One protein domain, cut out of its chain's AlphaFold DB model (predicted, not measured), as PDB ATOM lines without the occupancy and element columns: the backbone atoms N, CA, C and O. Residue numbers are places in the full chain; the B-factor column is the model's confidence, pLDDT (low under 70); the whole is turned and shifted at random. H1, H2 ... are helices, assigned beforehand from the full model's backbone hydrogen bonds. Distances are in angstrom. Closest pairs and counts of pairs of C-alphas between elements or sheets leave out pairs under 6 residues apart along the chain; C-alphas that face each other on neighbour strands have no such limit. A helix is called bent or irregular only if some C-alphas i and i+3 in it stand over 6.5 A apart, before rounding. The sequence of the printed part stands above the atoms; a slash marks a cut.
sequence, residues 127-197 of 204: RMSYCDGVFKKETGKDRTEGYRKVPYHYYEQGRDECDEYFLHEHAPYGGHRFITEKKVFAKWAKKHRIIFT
ATOM      1  N   ARG A 127      43.076 -19.717 -40.984       89.25
ATOM      2  CA  ARG A 127      43.293 -21.109 -40.571       89.25
ATOM      3  C   ARG A 127      42.816 -22.102 -41.626       89.25
ATOM      4  O   ARG A 127      43.509 -23.089 -41.833       89.25
ATOM      5  N   MET A 128      41.729 -21.798 -42.332       88.44
ATOM      6  CA  MET A 128      41.293 -22.564 -43.502       88.44
ATOM      7  C   MET A 128      42.364 -22.573 -44.596       88.44
ATOM      8  O   MET A 128      42.802 -23.650 -44.988       88.44
ATOM      9  N   SER A 129      42.886 -21.406 -44.990       85.25
ATOM     10  CA  SER A 129      43.953 -21.311 -45.997       85.25
ATOM     11  C   SER A 129      45.229 -22.040 -45.572       85.25
ATOM     12  O   SER A 129      45.893 -22.668 -46.394       85.25
ATOM     13  N   TYR A 130      45.574 -21.998 -44.280       89.12
ATOM     14  CA  TYR A 130      46.687 -22.785 -43.745       89.12
ATOM     15  C   TYR A 130      46.449 -24.294 -43.908       89.12
ATOM     16  O   TYR A 130      47.333 -25.000 -44.389       89.12
ATOM     17  N   CYS A 131      45.261 -24.789 -43.546       87.69
ATOM     18  CA  CYS A 131      44.902 -26.199 -43.702       87.69
ATOM     19  C   CYS A 131      44.906 -26.640 -45.174       87.69
ATOM     20  O   CYS A 131      45.416 -27.718 -45.472       87.69
ATOM     21  N   ASP A 132      44.413 -25.802 -46.091       83.94
ATOM     22  CA  ASP A 132      44.463 -26.072 -47.532       83.94
ATOM     23  C   ASP A 132      45.915 -26.156 -48.037       83.94
ATOM     24  O   ASP A 132      46.264 -27.063 -48.795       83.94
ATOM     25  N   GLY A 133      46.801 -25.281 -47.546       84.38
ATOM     26  CA  GLY A 133      48.234 -25.330 -47.843       84.38
ATOM     27  C   GLY A 133      48.921 -26.603 -47.336       84.38
ATOM     28  O   GLY A 133      49.714 -27.206 -48.063       84.38
ATOM     29  N   VAL A 134      48.596 -27.053 -46.117       87.62
ATOM     30  CA  VAL A 134      49.091 -28.334 -45.575       87.62
ATOM     31  C   VAL A 134      48.598 -29.501 -46.428       87.62
ATOM     32  O   VAL A 134      49.399 -30.348 -46.817       87.62
ATOM     33  N   PHE A 135      47.308 -29.523 -46.776       83.38
ATOM     34  CA  PHE A 135      46.733 -30.568 -47.620       83.38
ATOM     35  C   PHE A 135      47.428 -30.636 -48.983       83.38
ATOM     36  O   PHE A 135      47.857 -31.711 -49.402       83.38
ATOM     37  N   LYS A 136      47.612 -29.492 -49.650       81.00
ATOM     38  CA  LYS A 136      48.304 -29.422 -50.942       81.00
ATOM     39  C   LYS A 136      49.747 -29.897 -50.847       81.00
ATOM     40  O   LYS A 136      50.203 -30.640 -51.709       81.00
ATOM     41  N   LYS A 137      50.459 -29.517 -49.785       86.88
ATOM     42  CA  LYS A 137      51.842 -29.948 -49.553       86.88
ATOM     43  C   LYS A 137      51.960 -31.462 -49.358       86.88
ATOM     44  O   LYS A 137      52.927 -32.052 -49.829       86.88
ATOM     45  N   GLU A 138      51.018 -32.078 -48.651       84.88
ATOM     46  CA  GLU A 138      51.074 -33.516 -48.356       84.88
ATOM     47  C   GLU A 138      50.538 -34.387 -49.495       84.88
ATOM     48  O   GLU A 138      51.030 -35.494 -49.694       84.88
ATOM     49  N   THR A 139      49.549 -33.897 -50.248       78.38
ATOM     50  CA  THR A 139      48.856 -34.682 -51.285       78.38
ATOM     51  C   THR A 139      49.262 -34.327 -52.714       78.38
ATOM     52  O   THR A 139      48.980 -35.093 -53.633       78.38
ATOM     53  N   GLY A 140      49.872 -33.159 -52.929       81.00
ATOM     54  CA  GLY A 140      50.112 -32.589 -54.258       81.00
ATOM     55  C   GLY A 140      48.850 -32.077 -54.968       81.00
ATOM     56  O   GLY A 140      48.954 -31.614 -56.100       81.00
ATOM     57  N   LYS A 141      47.667 -32.144 -54.335       69.88
ATOM     58  CA  LYS A 141      46.367 -31.785 -54.927       69.88
ATOM     59  C   LYS A 141      45.756 -30.566 -54.238       69.88
ATOM     60  O   LYS A 141      45.891 -30.389 -53.029       69.88
ATOM     61  N   ASP A 142      45.052 -29.733 -54.999       68.19
ATOM     62  CA  ASP A 142      44.308 -28.599 -54.450       68.19
ATOM     63  C   ASP A 142      42.883 -29.021 -54.061       68.19
ATOM     64  O   ASP A 142      42.248 -29.822 -54.747       68.19
ATOM     65  N   ARG A 143      42.357 -28.474 -52.961       61.94
ATOM     66  CA  ARG A 143      40.960 -28.705 -52.553       61.94
ATOM     67  C   ARG A 143      39.987 -27.883 -53.398       61.94
ATOM     68  O   ARG A 143      38.786 -28.076 -53.282       61.94
ATOM     69  N   THR A 144      40.459 -26.941 -54.208       55.88
ATOM     70  CA  THR A 144      39.610 -26.002 -54.962       55.88
ATOM     71  C   THR A 144      39.139 -26.517 -56.328       55.88
ATOM     72  O   THR A 144      38.245 -25.911 -56.921       55.88
ATOM     73  N   GLU A 145      39.648 -27.654 -56.811       42.72
ATOM     74  CA  GLU A 145      39.266 -28.204 -58.117       42.72
ATOM     75  C   GLU A 145      37.966 -29.020 -58.056       42.72
ATOM     76  O   GLU A 145      37.968 -30.229 -57.843       42.72
ATOM     77  N   GLY A 146      36.854 -28.309 -58.284       47.09
ATOM     78  CA  GLY A 146      35.521 -28.822 -58.615       47.09
ATOM     79  C   GLY A 146      34.851 -29.632 -57.505       47.09
ATOM     80  O   GLY A 146      35.338 -30.670 -57.097       47.09
ATOM     81  N   TYR A 147      33.680 -29.205 -57.034       42.84
ATOM     82  CA  TYR A 147      32.921 -29.919 -56.003       42.84
ATOM     83  C   TYR A 147      31.626 -30.506 -56.578       42.84
ATOM     84  O   TYR A 147      30.747 -29.770 -57.024       42.84
ATOM     85  N   ARG A 148      31.465 -31.829 -56.492       37.50
ATOM     86  CA  ARG A 148      30.172 -32.532 -56.517       37.50
ATOM     87  C   ARG A 148      30.155 -33.575 -55.401       37.50
ATOM     88  O   ARG A 148      31.169 -34.192 -55.114       37.50
ATOM     89  N   LYS A 149      29.003 -33.701 -54.742       40.38
ATOM     90  CA  LYS A 149      28.798 -34.504 -53.532       40.38
ATOM     91  C   LYS A 149      28.531 -35.963 -53.914       40.38
ATOM     92  O   LYS A 149      27.650 -36.202 -54.735       40.38
ATOM     93  N   VAL A 150      29.237 -36.902 -53.293       40.12
ATOM     94  CA  VAL A 150      28.987 -38.348 -53.402       40.12
ATOM     95  C   VAL A 150      28.792 -38.902 -51.967       40.12
ATOM     96  O   VAL A 150      29.497 -38.433 -51.066       40.12
ATOM     97  N   PRO A 151      27.765 -39.736 -51.698       45.25
ATOM     98  CA  PRO A 151      27.417 -40.218 -50.348       45.25
ATOM     99  C   PRO A 151      28.324 -41.368 -49.860       45.25
ATOM    100  O   PRO A 151      28.792 -42.150 -50.672       45.25
ATOM    101  N   TYR A 152      28.572 -41.465 -48.544       53.69
ATOM    102  CA  TYR A 152      29.615 -42.345 -47.965       53.69
ATOM    103  C   TYR A 152      29.356 -42.815 -46.509       53.69
ATOM    104  O   TYR A 152      30.097 -43.637 -45.979       53.69
ATOM    105  N   HIS A 153      28.360 -42.300 -45.785       57.25
ATOM    106  CA  HIS A 153      28.340 -42.512 -44.329       57.25
ATOM    107  C   HIS A 153      27.700 -43.847 -43.907       57.25
ATOM    108  O   HIS A 153      26.703 -44.260 -44.481       57.25
ATOM    109  N   TYR A 154      28.185 -44.449 -42.812       50.66
ATOM    110  CA  TYR A 154      27.688 -45.708 -42.212       50.66
ATOM    111  C   TYR A 154      26.193 -45.755 -41.838       50.66
ATOM    112  O   TYR A 154      25.665 -46.812 -41.508       50.66
ATOM    113  N   TYR A 155      25.516 -44.607 -41.837       53.34
ATOM    114  CA  TYR A 155      24.082 -44.465 -41.571       53.34
ATOM    115  C   TYR A 155      23.263 -44.217 -42.852       53.34
ATOM    116  O   TYR A 155      22.089 -43.855 -42.779       53.34
ATOM    117  N   GLU A 156      23.875 -44.376 -44.025       56.50
ATOM    118  CA  GLU A 156      23.242 -44.315 -45.344       56.50
ATOM    119  C   GLU A 156      23.272 -45.738 -45.949       56.50
ATOM    120  O   GLU A 156      24.296 -46.414 -45.884       56.50
ATOM    121  N   GLN A 157      22.161 -46.240 -46.512       48.75
ATOM    122  CA  GLN A 157      22.185 -47.503 -47.276       48.75
ATOM    123  C   GLN A 157      23.071 -47.309 -48.519       48.75
ATOM    124  O   GLN A 157      22.793 -46.417 -49.323       48.75
ATOM    125  N   GLY A 158      24.133 -48.109 -48.680       57.50
ATOM    126  CA  GLY A 158      25.176 -47.848 -49.678       57.50
ATOM    127  C   GLY A 158      25.999 -49.065 -50.116       57.50
ATOM    128  O   GLY A 158      25.783 -50.180 -49.646       57.50
ATOM    129  N   ARG A 159      26.901 -48.809 -51.077       53.88
ATOM    130  CA  ARG A 159      27.822 -49.760 -51.734       53.88
ATOM    131  C   ARG A 159      28.946 -50.228 -50.803       53.88
ATOM    132  O   ARG A 159      29.128 -49.679 -49.720       53.88
ATOM    133  N   ASP A 160      29.704 -51.223 -51.262       65.62
ATOM    134  CA  ASP A 160      30.943 -51.668 -50.619       65.62
ATOM    135  C   ASP A 160      31.943 -50.505 -50.427       65.62
ATOM    136  O   ASP A 160      32.081 -49.628 -51.286       65.62
ATOM    137  N   GLU A 161      32.640 -50.491 -49.286       65.69
ATOM    138  CA  GLU A 161      33.557 -49.409 -48.899       65.69
ATOM    139  C   GLU A 161      34.723 -49.259 -49.887       65.69
ATOM    140  O   GLU A 161      35.132 -48.134 -50.184       65.69
ATOM    141  N   CYS A 162      35.248 -50.363 -50.431       70.38
ATOM    142  CA  CYS A 162      36.363 -50.305 -51.374       70.38
ATOM    143  C   CYS A 162      35.932 -49.665 -52.693       70.38
ATOM    144  O   CYS A 162      36.650 -48.806 -53.215       70.38
ATOM    145  N   ASP A 163      34.749 -50.017 -53.196       71.06
ATOM    146  CA  ASP A 163      34.187 -49.410 -54.404       71.06
ATOM    147  C   ASP A 163      33.993 -47.900 -54.228       71.06
ATOM    148  O   ASP A 163      34.344 -47.110 -55.111       71.06
ATOM    149  N   GLU A 164      33.506 -47.476 -53.060       72.12
ATOM    150  CA  GLU A 164      33.332 -46.059 -52.743       72.12
ATOM    151  C   GLU A 164      34.694 -45.341 -52.638       72.12
ATOM    152  O   GLU A 164      34.867 -44.247 -53.181       72.12
ATOM    153  N   TYR A 165      35.713 -45.976 -52.043       74.94
ATOM    154  CA  TYR A 165      37.066 -45.415 -51.968       74.94
ATOM    155  C   TYR A 165      37.670 -45.207 -53.353       74.94
ATOM    156  O   TYR A 165      38.211 -44.133 -53.628       74.94
ATOM    157  N   PHE A 166      37.576 -46.205 -54.231       78.69
ATOM    158  CA  PHE A 166      38.114 -46.105 -55.582       78.69
ATOM    159  C   PHE A 166      37.372 -45.064 -56.415       78.69
ATOM    160  O   PHE A 166      38.022 -44.282 -57.115       78.69
ATOM    161  N   LEU A 167      36.043 -45.008 -56.306       78.19
ATOM    162  CA  LEU A 167      35.229 -44.016 -56.998       78.19
ATOM    163  C   LEU A 167      35.608 -42.595 -56.567       78.19
ATOM    164  O   LEU A 167      35.842 -41.732 -57.415       78.19
ATOM    165  N   HIS A 168      35.735 -42.351 -55.262       76.56
ATOM    166  CA  HIS A 168      36.119 -41.043 -54.736       76.56
ATOM    167  C   HIS A 168      37.576 -40.679 -55.063       76.56
ATOM    168  O   HIS A 168      37.845 -39.543 -55.465       76.56
ATOM    169  N   GLU A 169      38.517 -41.619 -54.952       80.44
ATOM    170  CA  GLU A 169      39.938 -41.362 -55.214       80.44
ATOM    171  C   GLU A 169      40.176 -40.929 -56.670       80.44
ATOM    172  O   GLU A 169      40.948 -39.995 -56.910       80.44
ATOM    173  N   HIS A 170      39.465 -41.550 -57.618       79.44
ATOM    174  CA  HIS A 170      39.596 -41.294 -59.057       79.44
ATOM    175  C   HIS A 170      38.619 -40.248 -59.602       79.44
ATOM    176  O   HIS A 170      38.727 -39.873 -60.770       79.44
ATOM    177  N   ALA A 171      37.678 -39.749 -58.794       74.69
ATOM    178  CA  ALA A 171      36.723 -38.756 -59.267       74.69
ATOM    179  C   ALA A 171      37.458 -37.495 -59.769       74.69
ATOM    180  O   ALA A 171      38.261 -36.918 -59.016       74.69
ATOM    181  N   PRO A 172      37.166 -37.025 -60.998       64.06
ATOM    182  CA  PRO A 172      37.845 -35.871 -61.586       64.06
ATOM    183  C   PRO A 172      37.558 -34.582 -60.809       64.06
ATOM    184  O   PRO A 172      38.417 -33.713 -60.730       64.06
ATOM    185  N   TYR A 173      36.386 -34.499 -60.170       58.22
ATOM    186  CA  TYR A 173      35.957 -33.380 -59.335       58.22
ATOM    187  C   TYR A 173      35.170 -33.905 -58.129       58.22
ATOM    188  O   TYR A 173      34.359 -34.820 -58.264       58.22
ATOM    189  N   GLY A 174      35.369 -33.315 -56.953       57.91
ATOM    190  CA  GLY A 174      34.491 -33.459 -55.787       57.91
ATOM    191  C   GLY A 174      34.651 -34.736 -54.973       57.91
ATOM    192  O   GLY A 174      34.049 -34.848 -53.908       57.91
ATOM    193  N   GLY A 175      35.468 -35.677 -55.445       63.53
ATOM    194  CA  GLY A 175      35.807 -36.881 -54.701       63.53
ATOM    195  C   GLY A 175      36.661 -36.592 -53.473       63.53
ATOM    196  O   GLY A 175      37.433 -35.631 -53.422       63.53
ATOM    197  N   HIS A 176      36.549 -37.481 -52.494       75.56
ATOM    198  CA  HIS A 176      37.469 -37.526 -51.366       75.56
ATOM    199  C   HIS A 176      38.709 -38.300 -51.792       75.56
ATOM    200  O   HIS A 176      38.638 -39.185 -52.639       75.56
ATOM    201  N   ARG A 177      39.867 -37.982 -51.227       80.19
ATOM    202  CA  ARG A 177      41.102 -38.685 -51.577       80.19
ATOM    203  C   ARG A 177      41.436 -39.695 -50.492       80.19
ATOM    204  O   ARG A 177      42.498 -39.606 -49.899       80.19
ATOM    205  N   PHE A 178      40.502 -40.598 -50.186       76.81
ATOM    206  CA  PHE A 178      40.600 -41.500 -49.033       76.81
ATOM    207  C   PHE A 178      41.889 -42.335 -49.039       76.81
ATOM    208  O   PHE A 178      42.536 -42.481 -48.002       76.81
ATOM    209  N   ILE A 179      42.314 -42.832 -50.205       78.38
ATOM    210  CA  ILE A 179      43.543 -43.623 -50.340       78.38
ATOM    211  C   ILE A 179      44.766 -42.713 -50.185       78.38
ATOM    212  O   ILE A 179      45.725 -43.069 -49.495       78.38
ATOM    213  N   THR A 180      44.744 -41.522 -50.788       81.81
ATOM    214  CA  THR A 180      45.835 -40.546 -50.634       81.81
ATOM    215  C   THR A 180      45.954 -40.045 -49.189       81.81
ATOM    216  O   THR A 180      47.049 -40.018 -48.636       81.81
ATOM    217  N   GLU A 181      44.844 -39.700 -48.540       83.69
ATOM    218  CA  GLU A 181      44.772 -39.270 -47.142       83.69
ATOM    219  C   GLU A 181      45.281 -40.377 -46.213       83.69
ATOM    220  O   GLU A 181      46.124 -40.115 -45.353       83.69
ATOM    221  N   LYS A 182      44.886 -41.636 -46.448       82.69
ATOM    222  CA  LYS A 182      45.414 -42.804 -45.726       82.69
ATOM    223  C   LYS A 182      46.944 -42.893 -45.807       82.69
ATOM    224  O   LYS A 182      47.595 -43.119 -44.787       82.69
ATOM    225  N   LYS A 183      47.541 -42.646 -46.981       84.06
ATOM    226  CA  LYS A 183      49.010 -42.607 -47.147       84.06
ATOM    227  C   LYS A 183      49.664 -41.463 -46.367       84.06
ATOM    228  O   LYS A 183      50.735 -41.660 -45.793       84.06
ATOM    229  N   VAL A 184      49.032 -40.287 -46.310       86.25
ATOM    230  CA  VAL A 184      49.517 -39.157 -45.496       86.25
ATOM    231  C   VAL A 184      49.542 -39.541 -44.017       86.25
ATOM    232  O   VAL A 184      50.573 -39.377 -43.362       86.25
ATOM    233  N   PHE A 185      48.461 -40.133 -43.507       86.62
ATOM    234  CA  PHE A 185      48.384 -40.595 -42.121       86.62
ATOM    235  C   PHE A 185      49.413 -41.688 -41.801       86.62
ATOM    236  O   PHE A 185      50.072 -41.612 -40.765       86.62
ATOM    237  N   ALA A 186      49.641 -42.642 -42.709       84.81
ATOM    238  CA  ALA A 186      50.689 -43.653 -42.546       84.81
ATOM    239  C   ALA A 186      52.100 -43.030 -42.486       84.81
ATOM    240  O   ALA A 186      52.915 -43.393 -41.639       84.81
ATOM    241  N   LYS A 187      52.390 -42.038 -43.339       86.62
ATOM    242  CA  LYS A 187      53.655 -41.284 -43.317       86.62
ATOM    243  C   LYS A 187      53.823 -40.484 -42.024       86.62
ATOM    244  O   LYS A 187      54.928 -40.419 -41.487       86.62
ATOM    245  N   TRP A 188      52.754 -39.868 -41.523       89.56
ATOM    246  CA  TRP A 188      52.778 -39.139 -40.255       89.56
ATOM    247  C   TRP A 188      52.965 -40.068 -39.058       89.56
ATOM    248  O   TRP A 188      53.715 -39.711 -38.157       89.56
ATOM    249  N   ALA A 189      52.396 -41.273 -39.073       88.62
ATOM    250  CA  ALA A 189      52.610 -42.273 -38.026       88.62
ATOM    251  C   ALA A 189      54.072 -42.747 -37.917       88.62
ATOM    252  O   ALA A 189      54.509 -43.144 -36.844       88.62
ATOM    253  N   LYS A 190      54.876 -42.623 -38.986       87.06
ATOM    254  CA  LYS A 190      56.335 -42.854 -38.926       87.06
ATOM    255  C   LYS A 190      57.099 -41.730 -38.198       87.06
ATOM    256  O   LYS A 190      58.267 -41.905 -37.869       87.06
ATOM    257  N   LYS A 191      56.478 -40.563 -37.978       89.62
ATOM    258  CA  LYS A 191      57.102 -39.360 -37.381       89.62
ATOM    259  C   LYS A 191      56.467 -38.914 -36.064       89.62
ATOM    260  O   LYS A 191      57.097 -38.207 -35.282       89.62
ATOM    261  N   HIS A 192      55.217 -39.288 -35.843       87.69
ATOM    262  CA  HIS A 192      54.398 -38.907 -34.705       87.69
ATOM    263  C   HIS A 192      53.820 -40.163 -34.063       87.69
ATOM    264  O   HIS A 192      53.648 -41.181 -34.728       87.69
ATOM    265  N   ARG A 193      53.475 -40.086 -32.775       86.75
ATOM    266  CA  ARG A 193      52.888 -41.201 -32.023       86.75
ATOM    267  C   ARG A 193      51.407 -41.388 -32.390       86.75
ATOM    268  O   ARG A 193      50.525 -41.101 -31.591       86.75
ATOM    269  N   ILE A 194      51.155 -41.809 -33.627       87.44
ATOM    270  CA  ILE A 194      49.831 -42.144 -34.158       87.44
ATOM    271  C   ILE A 194      49.769 -43.663 -34.286       87.44
ATOM    272  O   ILE A 194      50.610 -44.259 -34.957       87.44
ATOM    273  N   ILE A 195      48.783 -44.276 -33.639       85.31
ATOM    274  CA  ILE A 195      48.570 -45.724 -33.644       85.31
ATOM    275  C   ILE A 195      47.194 -45.985 -34.258       85.31
ATOM    276  O   ILE A 195      46.210 -45.377 -33.842       85.31
ATOM    277  N   PHE A 196      47.133 -46.873 -35.250       84.50
ATOM    278  CA  PHE A 196      45.878 -47.334 -35.846       84.50
ATOM    279  C   PHE A 196      45.500 -48.657 -35.189       84.50
ATOM    280  O   PHE A 196      46.242 -49.629 -35.307       84.50
ATOM    281  N   THR A 197      44.386 -48.684 -34.464       81.06
ATOM    282  CA  THR A 197      43.995 -49.840 -33.647       81.06
ATOM    283  C   THR A 197      42.918 -50.697 -34.315       81.06
ATOM    284  O   THR A 197      43.007 -51.921 -34.259       81.06
TER     285      THR A 197
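Overview. This is residues 127 to 197 of the 204 residues of the protein "cDNA FLJ51995, highly similar to Alpha-N-acetylgalactosaminide alpha-2,6-sialyltransferase 3" of Homo sapiens (UniProt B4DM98). Begin with H1, the longest helix: its last residues, 138 and 139, meet the side of H3, and the first residues of H3, 178 to 180, meet H2, which makes an open chain of three helices with H3 as the bridge and both neighbours about perpendicular to it. Residues 140 to 160, with no named element, swing round in a wide loop from H1 to H2, and residues 188 to 193, the last two residues of H3 and the four after them, stick out. The printed part has 71 residues with three named helices, in the order H1, H2, H3, and no named strand; its class is all helix, with 35 of the 71 residues in named elements, which is under half. The whole is only just loose, close to compact, with a radius of gyration of the C-alphas of 13.7 A, and the C-alphas span 36 by 32 by 20 A along their three main axes.

Along the chain. Find C-alpha 127 at (43.293, -21.109, -40.571); from there H1, residues 127 to 139, runs 18.2 A from first to last C-alpha and ends at C-alpha 139, at (48.856, -34.682, -51.285). Next look for H3, residues 178 to 189, which begins at C-alpha 178, at (40.600, -41.500, -49.033), and covers 16.3 A to C-alpha 189, at (52.610, -42.273, -38.026). Between the two in the chain is H2, residues 161 to 170, from Glu 161 to His 170, with 14.3 A between its first and last C-alphas. In the long stretch before H2, find C-alpha 157 at (22.185, -47.503, -47.276), one of the two C-alphas that are farthest apart in the domain.

Arrangement. Start again from H1 and go to its last two residues. H1 touches H3 with residues 138 to 139 alone, and H3 touches H1 with residues 180 to 184 alone; there are 4 pairs of C-alphas within 8 A. The closest C-alphas of the two helices are those of Glu 138 and Val 184, 6.5 A apart. Their lines are about perpendicular, at 88 degrees, and their centres are 14.4 A apart. Now move along H3 to its first residues, where H3 touches H2 with residues 178 to 180 alone, through 7 pairs of C-alphas within 8 A. The closest C-alphas here are those of Tyr 165 and Phe 178, 6.0 A apart. These two helices are also about perpendicular, at 85 degrees, and their centres are 15.3 A apart. H1 and H2 follow each other in the chain, yet they are apart. On the backbone atoms of H1, H2 and H3 you will find every O i to N i+4 pair within hydrogen-bond range, and no helix is bent or irregular.

Size, cuts and confidence. The printed part runs from residue 127 to residue 197 with no cut, within a full chain of 204 residues. Its first and last C-alphas, those of Arg 127 and Thr 197, are 29.6 A apart, and the two farthest apart in the domain are those of Gln 157 and Lys 191, at 37.2 A. The link from H1 to H2 is long, with 21 residues, 140 to 160, whose C-alphas lie 10 to 21 A from the mean of all C-alphas. The link from H2 to H3 is short, with 7 residues. Residues 188 to 193, of which 188 to 189 belong to H3, stand free, with no C-alpha 8 or more residues away along the chain within 10 A. The mean pLDDT of the printed part is 72.7; look at the B-factor column in residues 141 to 161 and 172 to 175, and you will find 25 residues under 70, where the model's confidence is low. H1 has a mean pLDDT of 85, H3 of 84 and H2 of 75.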